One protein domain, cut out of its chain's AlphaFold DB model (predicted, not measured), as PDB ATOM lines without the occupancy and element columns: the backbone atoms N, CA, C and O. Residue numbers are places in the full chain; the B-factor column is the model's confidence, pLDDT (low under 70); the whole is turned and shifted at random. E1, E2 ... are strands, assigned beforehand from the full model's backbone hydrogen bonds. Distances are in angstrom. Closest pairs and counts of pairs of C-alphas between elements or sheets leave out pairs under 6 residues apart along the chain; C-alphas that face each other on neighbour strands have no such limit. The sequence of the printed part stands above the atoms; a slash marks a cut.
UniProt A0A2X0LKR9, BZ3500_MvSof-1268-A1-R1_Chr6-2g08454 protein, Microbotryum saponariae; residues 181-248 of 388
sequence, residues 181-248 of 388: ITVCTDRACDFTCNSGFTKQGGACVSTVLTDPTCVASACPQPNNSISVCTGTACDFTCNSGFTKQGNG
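Overview. This is residues 181 to 248 of the 388 residues of the protein "BZ3500_MvSof-1268-A1-R1_Chr6-2g08454 protein" of Microbotryum saponariae (UniProt A0A2X0LKR9). The model is a long rod of two small lobes joined by a long link: one lobe holds two strand hairpins, E1 with E2 and E3 with E4, and the other holds the hairpin E5 with E6 and the lone strand E7. The strands of the two lobes are apart; of residues 207 to 224, which hold no named element, just the first part bridges the gap, and the rest runs on beside the hairpin E5 with E6 to the far end of that lobe, where E5 begins at residue 225. The printed part has 68 residues with no named helix and seven named strands, E1 to E7 in order along the chain; its three sheets, E1 - E2, E3 - E4 and E5 - E6, are each antiparallel, and the class is all strand. The whole is extended, with a radius of gyration of the C-alphas of 18.6 A and spans of 57 by 25 by 16 A.

Arrangement. E5, residues 225 to 230, and E6, residues 233 to 238, form an antiparallel hairpin at 145 degrees; N 228 and O 235 are 2.8 A apart, within hydrogen-bond range. E7, residues 242 to 245, pairs with no named strand; its closest C-alphas to E6 are those of Lys 244 and Cys 238, 6.1 A apart. E5 and E7 are only just apart, 8.3 A at the closest. E3, residues 197 to 200, and E4, residues 203 to 206, form an antiparallel hairpin at 137 degrees, with N 198 and O 205 within hydrogen-bond range at 2.8 A. E4 and E5 are apart. E1, residues 181 to 185, and E2, residues 188 to 193, form an antiparallel hairpin at 141 degrees, with N 183 and O 190 within hydrogen-bond range at 2.8 A. The closest C-alphas of E2 and E4 are those of Cys 193 and Cys 204, 5.5 A apart; those of E2 and E3 are of Cys 193 and Lys 199, 6.3 A apart. E1 is apart from E3 and E4.

Along the chain. E6 is 16.7 A long from first to last C-alpha, E5 14.7 A, E2 16.4 A and E1 12.4 A; E4 is 9.7 A, E3 9.3 A and E7 9.2 A. E1 begins at C-alpha 181 at (204.295, 296.928, 202.640). E5 begins at C-alpha 225 at (222.909, 262.816, 191.726), and E7 ends at C-alpha 245 at (234.055, 266.064, 191.263).

Size, cuts and confidence. The C-alphas farthest apart, those of Arg 187 and Gly 246, are 58.1 A apart. The printed part has no cut. The link from E4 to E5, 18 residues, is long; the other links are tight. The mean pLDDT of the printed part is 78.2, and residues 207 to 214, 216 and 232 are under 70.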
ATOM      1  N   ILE A 181     204.783 295.589 202.324       87.81
ATOM      2  CA  ILE A 181     204.295 296.928 202.640       87.81
ATOM      3  C   ILE A 181     203.042 296.763 203.495       87.81
ATOM      4  O   ILE A 181     202.063 296.146 203.069       87.81
ATOM      5  N   THR A 182     203.067 297.328 204.699       87.62
ATOM      6  CA  THR A 182     201.908 297.371 205.590       87.62
ATOM      7  C   THR A 182     200.831 298.278 205.010       87.62
ATOM      8  O   THR A 182     201.102 299.415 204.615       87.62
ATOM      9  N   VAL A 183     199.598 297.786 204.973       85.12
ATOM     10  CA  VAL A 183     198.430 298.519 204.486       85.12
ATOM     11  C   VAL A 183     197.281 298.400 205.477       85.12
ATOM     12  O   VAL A 183     197.260 297.543 206.355       85.12
ATOM     13  N   CYS A 184     196.308 299.286 205.335       79.69
ATOM     14  CA  CYS A 184     195.128 299.306 206.179       79.69
ATOM     15  C   CYS A 184     193.905 298.988 205.338       79.69
ATOM     16  O   CYS A 184     193.476 299.821 204.538       79.69
ATOM     17  N   THR A 185     193.336 297.805 205.547       76.69
ATOM     18  CA  THR A 185     192.129 297.355 204.846       76.69
ATOM     19  C   THR A 185     191.003 297.245 205.865       76.69
ATOM     20  O   THR A 185     191.163 296.600 206.896       76.69
ATOM     21  N   ASP A 186     189.881 297.927 205.624       70.56
ATOM     22  CA  ASP A 186     188.681 297.886 206.477       70.56
ATOM     23  C   ASP A 186     188.944 298.061 207.984       70.56
ATOM     24  O   ASP A 186     188.341 297.403 208.829       70.56
ATOM     25  N   ARG A 187     189.826 299.013 208.328       70.81
ATOM     26  CA  ARG A 187     190.210 299.347 209.717       70.81
ATOM     27  C   ARG A 187     190.966 298.228 210.455       70.81
ATOM     28  O   ARG A 187     191.104 298.309 211.672       70.81
ATOM     29  N   ALA A 188     191.499 297.240 209.739       77.62
ATOM     30  CA  ALA A 188     192.421 296.232 210.252       77.62
ATOM     31  C   ALA A 188     193.810 296.371 209.603       77.62
ATOM     32  O   ALA A 188     193.934 296.834 208.465       77.62
ATOM     33  N   CYS A 189     194.851 295.967 210.336       83.88
ATOM     34  CA  CYS A 189     196.195 295.844 209.783       83.88
ATOM     35  C   CYS A 189     196.220 294.711 208.758       83.88
ATOM     36  O   CYS A 189     195.839 293.580 209.064       83.88
ATOM     37  N   ASP A 190     196.710 295.015 207.567       88.31
ATOM     38  CA  ASP A 190     196.976 294.049 206.516       88.31
ATOM     39  C   ASP A 190     198.341 294.359 205.878       88.31
ATOM     40  O   ASP A 190     199.035 295.306 206.255       88.31
ATOM     41  N   PHE A 191     198.776 293.541 204.931       89.62
ATOM     42  CA  PHE A 191     200.026 293.754 204.220       89.62
ATOM     43  C   PHE A 191     199.950 293.221 202.790       89.62
ATOM     44  O   PHE A 191     199.291 292.215 202.502       89.62
ATOM     45  N   THR A 192     200.688 293.891 201.911       89.44
ATOM     46  CA  THR A 192     200.911 293.485 200.524       89.44
ATOM     47  C   THR A 192     202.370 293.096 200.372       89.44
ATOM     48  O   THR A 192     203.255 293.875 200.715       89.44
ATOM     49  N   CYS A 193     202.634 291.899 199.861       89.62
ATOM     50  CA  CYS A 193     204.001 291.448 199.645       89.62
ATOM     51  C   CYS A 193     204.713 292.273 198.570       89.62
ATOM     52  O   CYS A 193     204.105 292.676 197.575       89.62
ATOM     53  N   ASN A 194     206.007 292.513 198.778       85.12
ATOM     54  CA  ASN A 194     206.876 293.140 197.793       85.12
ATOM     55  C   ASN A 194     206.958 292.284 196.522       85.12
ATOM     56  O   ASN A 194     206.671 291.083 196.528       85.12
ATOM     57  N   SER A 195     207.377 292.903 195.417       79.69
ATOM     58  CA  SER A 195     207.610 292.188 194.158       79.69
ATOM     59  C   SER A 195     208.542 290.992 194.378       79.69
ATOM     60  O   SER A 195     209.583 291.127 195.017       79.69
ATOM     61  N   GLY A 196     208.159 289.825 193.855       73.50
ATOM     62  CA  GLY A 196     208.892 288.576 194.068       73.50
ATOM     63  C   GLY A 196     208.514 287.811 195.340       73.50
ATOM     64  O   GLY A 196     209.179 286.823 195.634       73.50
ATOM     65  N   PHE A 197     207.450 288.207 196.055       82.38
ATOM     66  CA  PHE A 197     206.886 287.462 197.189       82.38
ATOM     67  C   PHE A 197     205.359 287.281 197.067       82.38
ATOM     68  O   PHE A 197     204.660 288.100 196.472       82.38
ATOM     69  N   THR A 198     204.818 286.212 197.658       84.38
ATOM     70  CA  THR A 198     203.375 285.915 197.727       84.38
ATOM     71  C   THR A 198     202.919 285.665 199.160       84.38
ATOM     72  O   THR A 198     203.662 285.137 199.987       84.38
ATOM     73  N   LYS A 199     201.677 286.056 199.464       85.50
ATOM     74  CA  LYS A 199     201.094 285.935 200.804       85.50
ATOM     75  C   LYS A 199     200.717 284.481 201.084       85.50
ATOM     76  O   LYS A 199     199.782 283.962 200.479       85.50
ATOM     77  N   GLN A 200     201.411 283.839 202.018       84.44
ATOM     78  CA  GLN A 200     201.102 282.487 202.485       84.44
ATOM     79  C   GLN A 200     201.145 282.450 204.013       84.44
ATOM     80  O   GLN A 200     202.118 282.882 204.624       84.44
ATOM     81  N   GLY A 201     200.075 281.962 204.648       82.62
ATOM     82  CA  GLY A 201     200.047 281.740 206.101       82.62
ATOM     83  C   GLY A 201     200.307 282.979 206.971       82.62
ATOM     84  O   GLY A 201     200.792 282.835 208.085       82.62
ATOM     85  N   GLY A 202     200.018 284.189 206.477       85.00
ATOM     86  CA  GLY A 202     200.286 285.431 207.214       85.00
ATOM     87  C   GLY A 202     201.717 285.969 207.080       85.00
ATOM     88  O   GLY A 202     202.055 286.924 207.770       85.00
ATOM     89  N   ALA A 203     202.524 285.422 206.169       87.38
ATOM     90  CA  ALA A 203     203.848 285.931 205.819       87.38
ATOM     91  C   ALA A 203     204.000 286.108 204.301       87.38
ATOM     92  O   ALA A 203     203.226 285.558 203.510       87.38
ATOM     93  N   CYS A 204     205.010 286.875 203.899       86.38
ATOM     94  CA  CYS A 204     205.446 286.955 202.513       86.38
ATOM     95  C   CYS A 204     206.503 285.887 202.255       86.38
ATOM     96  O   CYS A 204     207.582 285.901 202.838       86.38
ATOM     97  N   VAL A 205     206.162 284.935 201.395       83.12
ATOM     98  CA  VAL A 205     207.050 283.848 200.985       83.12
ATOM     99  C   VAL A 205     207.550 284.160 199.587       83.12
ATOM    100  O   VAL A 205     206.756 284.523 198.719       83.12
ATOM    101  N   SER A 206     208.860 284.042 199.370       76.75
ATOM    102  CA  SER A 206     209.473 284.301 198.066       76.75
ATOM    103  C   SER A 206     208.764 283.503 196.972       76.75
ATOM    104  O   SER A 206     208.613 282.285 197.064       76.75
ATOM    105  N   THR A 207     208.338 284.195 195.919       61.59
ATOM    106  CA  THR A 207     207.772 283.588 194.710       61.59
ATOM    107  C   THR A 207     208.851 282.883 193.881       61.59
ATOM    108  O   THR A 207     208.532 282.183 192.923       61.59
ATOM    109  N   VAL A 208     210.128 283.001 194.272       54.72
ATOM    110  CA  VAL A 208     211.250 282.229 193.725       54.72
ATOM    111  C   VAL A 208     211.269 280.827 194.347       54.72
ATOM    112  O   VAL A 208     212.207 280.430 195.029       54.72
ATOM    113  N   LEU A 209     210.207 280.060 194.117       51.22
ATOM    114  CA  LEU A 209     210.296 278.596 194.090       51.22
ATOM    115  C   LEU A 209     210.062 278.035 192.683       51.22
ATOM    116  O   LEU A 209     210.236 276.843 192.462       51.22
ATOM    117  N   THR A 210     209.755 278.898 191.712       49.62
ATOM    118  CA  THR A 210     209.700 278.552 190.292       49.62
ATOM    119  C   THR A 210     210.104 279.770 189.465       49.62
ATOM    120  O   THR A 210     209.255 280.547 189.030       49.62
ATOM    121  N   ASP A 211     211.404 279.954 189.256       45.06
ATOM    122  CA  ASP A 211     211.871 280.671 188.072       45.06
ATOM    123  C   ASP A 211     211.561 279.770 186.853       45.06
ATOM    124  O   ASP A 211     212.077 278.652 186.788       45.06
ATOM    125  N   PRO A 212     210.699 280.181 185.900       55.72
ATOM    126  CA  PRO A 212     210.330 279.366 184.740       55.72
ATOM    127  C   PRO A 212     211.488 279.123 183.754       55.72
ATOM    128  O   PRO A 212     211.286 278.447 182.747       55.72
ATOM    129  N   THR A 213     212.691 279.647 184.009       56.94
ATOM    130  CA  THR A 213     213.870 279.404 183.162       56.94
ATOM    131  C   THR A 213     214.691 278.178 183.565       56.94
ATOM    132  O   THR A 213     215.460 277.683 182.742       56.94
ATOM    133  N   CYS A 214     214.497 277.628 184.770       60.91
ATOM    134  CA  CYS A 214     215.168 276.402 185.198       60.91
ATOM    135  C   CYS A 214     214.172 275.420 185.819       60.91
ATOM    136  O   CYS A 214     213.699 275.582 186.942       60.91
ATOM    137  N   VAL A 215     213.862 274.362 185.071       72.50
ATOM    138  CA  VAL A 215     213.101 273.214 185.566       72.50
ATOM    139  C   VAL A 215     214.114 272.145 185.958       72.50
ATOM    140  O   VAL A 215     214.728 271.539 185.084       72.50
ATOM    141  N   ALA A 216     214.292 271.895 187.259       68.94
ATOM    142  CA  ALA A 216     215.308 270.961 187.758       68.94
ATOM    143  C   ALA A 216     215.205 269.562 187.117       68.94
ATOM    144  O   ALA A 216     216.221 268.955 186.793       68.94
ATOM    145  N   SER A 217     213.992 269.074 186.835       73.69
ATOM    146  CA  SER A 217     213.781 267.787 186.151       73.69
ATOM    147  C   SER A 217     214.176 267.778 184.667       73.69
ATOM    148  O   SER A 217     214.235 266.710 184.069       73.69
ATOM    149  N   ALA A 218     214.413 268.941 184.058       76.69
ATOM    150  CA  ALA A 218     214.898 269.086 182.685       76.69
ATOM    151  C   ALA A 218     216.422 269.310 182.613       76.69
ATOM    152  O   ALA A 218     216.991 269.313 181.522       76.69
ATOM    153  N   CYS A 219     217.089 269.501 183.754       79.62
ATOM    154  CA  CYS A 219     218.539 269.627 183.816       79.62
ATOM    155  C   CYS A 219     219.228 268.261 183.647       79.62
ATOM    156  O   CYS A 219     218.687 267.246 184.091       79.62
ATOM    157  N   PRO A 220     220.440 268.210 183.057       82.00
ATOM    158  CA  PRO A 220     221.227 266.983 183.009       82.00
ATOM    159  C   PRO A 220     221.446 266.422 184.418       82.00
ATOM    160  O   PRO A 220     221.936 267.130 185.296       82.00
ATOM    161  N   GLN A 221     221.095 265.152 184.624       85.12
ATOM    162  CA  GLN A 221     221.252 264.455 185.900       85.12
ATOM    163  C   GLN A 221     222.331 263.368 185.764       85.12
ATOM    164  O   GLN A 221     222.050 262.285 185.246       85.12
ATOM    165  N   PRO A 222     223.578 263.629 186.204       84.94
ATOM    166  CA  PRO A 222     224.605 262.598 186.321       84.94
ATOM    167  C   PRO A 222     224.161 261.438 187.225       84.94
ATOM    168  O   PRO A 222     223.345 261.617 188.135       84.94
ATOM    169  N   ASN A 223     224.742 260.252 187.035       82.75
ATOM    170  CA  ASN A 223     224.493 259.111 187.918       82.75
ATOM    171  C   ASN A 223     224.804 259.460 189.383       82.75
ATOM    172  O   ASN A 223     225.772 260.165 189.672       82.75
ATOM    173  N   ASN A 224     224.000 258.922 190.303       83.00
ATOM    174  CA  ASN A 224     224.121 259.156 191.747       83.00
ATOM    175  C   ASN A 224     223.998 260.637 192.153       83.00
ATOM    176  O   ASN A 224     224.618 261.071 193.125       83.00
ATOM    177  N   SER A 225     223.191 261.411 191.425       85.88
ATOM    178  CA  SER A 225     222.909 262.816 191.726       85.88
ATOM    179  C   SER A 225     221.414 263.132 191.688       85.88
ATOM    180  O   SER A 225     220.609 262.341 191.195       85.88
ATOM    181  N   ILE A 226     221.065 264.314 192.182       83.75
ATOM    182  CA  ILE A 226     219.774 264.976 192.018       83.75
ATOM    183  C   ILE A 226     220.054 266.311 191.331       83.75
ATOM    184  O   ILE A 226     220.896 267.082 191.800       83.75
ATOM    185  N   SER A 227     219.369 266.584 190.223       83.25
ATOM    186  CA  SER A 227     219.467 267.867 189.532       83.25
ATOM    187  C   SER A 227     218.779 268.973 190.339       83.25
ATOM    188  O   SER A 227     217.713 268.780 190.924       83.25
ATOM    189  N   VAL A 228     219.410 270.142 190.389       82.56
ATOM    190  CA  VAL A 228     218.946 271.325 191.121       82.56
ATOM    191  C   VAL A 228     219.149 272.575 190.264       82.56
ATOM    192  O   VAL A 228     219.934 272.575 189.319       82.56
ATOM    193  N   CYS A 229     218.449 273.654 190.596       80.56
ATOM    194  CA  CYS A 229     218.652 274.955 189.966       80.56
ATOM    195  C   CYS A 229     219.436 275.858 190.917       80.56
ATOM    196  O   CYS A 229     219.025 276.053 192.063       80.56
ATOM    197  N   THR A 230     220.555 276.416 190.453       76.75
ATOM    198  CA  THR A 230     221.325 277.430 191.187       76.75
ATOM    199  C   THR A 230     221.219 278.763 190.448       76.75
ATOM    200  O   THR A 230     221.937 279.050 189.491       76.75
ATOM    201  N   GLY A 231     220.254 279.587 190.863       72.19
ATOM    202  CA  GLY A 231     219.855 280.768 190.094       72.19
ATOM    203  C   GLY A 231     219.206 280.356 188.769       72.19
ATOM    204  O   GLY A 231     218.243 279.596 188.775       72.19
ATOM    205  N   THR A 232     219.756 280.830 187.647       67.94
ATOM    206  CA  THR A 232     219.272 280.542 186.282       67.94
ATOM    207  C   THR A 232     220.008 279.388 185.586       67.94
ATOM    208  O   THR A 232     219.735 279.100 184.422       67.94
ATOM    209  N   ALA A 233     220.958 278.726 186.260       76.44
ATOM    210  CA  ALA A 233     221.762 277.647 185.690       76.44
ATOM    211  C   ALA A 233     221.392 276.274 186.275       76.44
ATOM    212  O   ALA A 233     221.023 276.148 187.445       76.44
ATOM    213  N   CYS A 234     221.536 275.235 185.448       82.94
ATOM    214  CA  CYS A 234     221.441 273.851 185.893       82.94
ATOM    215  C   CYS A 234     222.650 273.471 186.745       82.94
ATOM    216  O   CYS A 234     223.794 273.710 186.358       82.94
ATOM    217  N   ASP A 235     222.385 272.800 187.857       87.12
ATOM    218  CA  ASP A 235     223.396 272.197 188.708       87.12
ATOM    219  C   ASP A 235     222.914 270.829 189.229       87.12
ATOM    220  O   ASP A 235     221.812 270.373 188.921       87.12
ATOM    221  N   PHE A 236     223.744 270.132 189.998       87.44
ATOM    222  CA  PHE A 236     223.402 268.861 190.623       87.44
ATOM    223  C   PHE A 236     224.049 268.717 192.005       87.44
ATOM    224  O   PHE A 236     225.143 269.221 192.273       87.44
ATOM    225  N   THR A 237     223.361 267.986 192.879       87.06
ATOM    226  CA  THR A 237     223.844 267.568 194.199       87.06
ATOM    227  C   THR A 237     224.031 266.060 194.203       87.06
ATOM    228  O   THR A 237     223.185 265.327 193.699       87.06
ATOM    229  N   CYS A 238     225.135 265.577 194.764       83.75
ATOM    230  CA  CYS A 238     225.398 264.146 194.838       83.75
ATOM    231  C   CYS A 238     224.574 263.471 195.937       83.75
ATOM    232  O   CYS A 238     224.369 264.039 197.010       83.75
ATOM    233  N   ASN A 239     224.105 262.253 195.661       82.94
ATOM    234  CA  ASN A 239     223.427 261.415 196.644       82.94
ATOM    235  C   ASN A 239     224.373 261.086 197.809       82.94
ATOM    236  O   ASN A 239     225.597 261.127 197.670       82.94
ATOM    237  N   SER A 240     223.803 260.722 198.960       77.62
ATOM    238  CA  SER A 240     224.582 260.310 200.135       77.62
ATOM    239  C   SER A 240     225.613 259.230 199.777       77.62
ATOM    240  O   SER A 240     225.293 258.269 199.076       77.62
ATOM    241  N   GLY A 241     226.851 259.408 200.244       70.06
ATOM    242  CA  GLY A 241     227.991 258.552 199.903       70.06
ATOM    243  C   GLY A 241     228.770 258.985 198.658       70.06
ATOM    244  O   GLY A 241     229.759 258.339 198.328       70.06
ATOM    245  N   PHE A 242     228.383 260.081 197.991       77.56
ATOM    246  CA  PHE A 242     229.083 260.638 196.832       77.56
ATOM    247  C   PHE A 242     229.415 262.130 197.023       77.56
ATOM    248  O   PHE A 242     228.655 262.873 197.639       77.56
ATOM    249  N   THR A 243     230.531 262.586 196.454       80.88
ATOM    250  CA  THR A 243     230.977 263.988 196.435       80.88
ATOM    251  C   THR A 243     231.106 264.465 194.993       80.88
ATOM    252  O   THR A 243     231.430 263.699 194.085       80.88
ATOM    253  N   LYS A 244     230.837 265.752 194.772       81.19
ATOM    254  CA  LYS A 244     230.923 266.391 193.459       81.19
ATOM    255  C   LYS A 244     232.384 266.516 193.021       81.19
ATOM    256  O   LYS A 244     233.173 267.171 193.700       81.19
ATOM    257  N   GLN A 245     232.735 265.925 191.882       81.44
ATOM    258  CA  GLN A 245     234.055 266.064 191.263       81.44
ATOM    259  C   GLN A 245     233.891 266.310 189.759       81.44
ATOM    260  O   GLN A 245     233.451 265.439 189.009       81.44
ATOM    261  N   GLY A 246     234.225 267.523 189.309       81.69
ATOM    262  CA  GLY A 246     233.977 267.946 187.929       81.69
ATOM    263  C   GLY A 246     232.484 267.904 187.580       81.69
ATOM    264  O   GLY A 246     231.659 268.450 188.309       81.69
ATOM    265  N   ASN A 247     232.146 267.225 186.479       83.31
ATOM    266  CA  ASN A 247     230.779 267.124 185.949       83.31
ATOM    267  C   ASN A 247     230.009 265.885 186.456       83.31
ATOM    268  O   ASN A 247     229.017 265.494 185.844       83.31
ATOM    269  N   GLY A 248     230.461 265.238 187.538       84.31
ATOM    270  CA  GLY A 248     229.815 264.040 188.075       84.31
ATOM    271  C   GLY A 248     229.974 263.857 189.584       84.31
ATOM    272  O   GLY A 248     230.618 264.647 190.278       84.31
TER     273      GLY A 248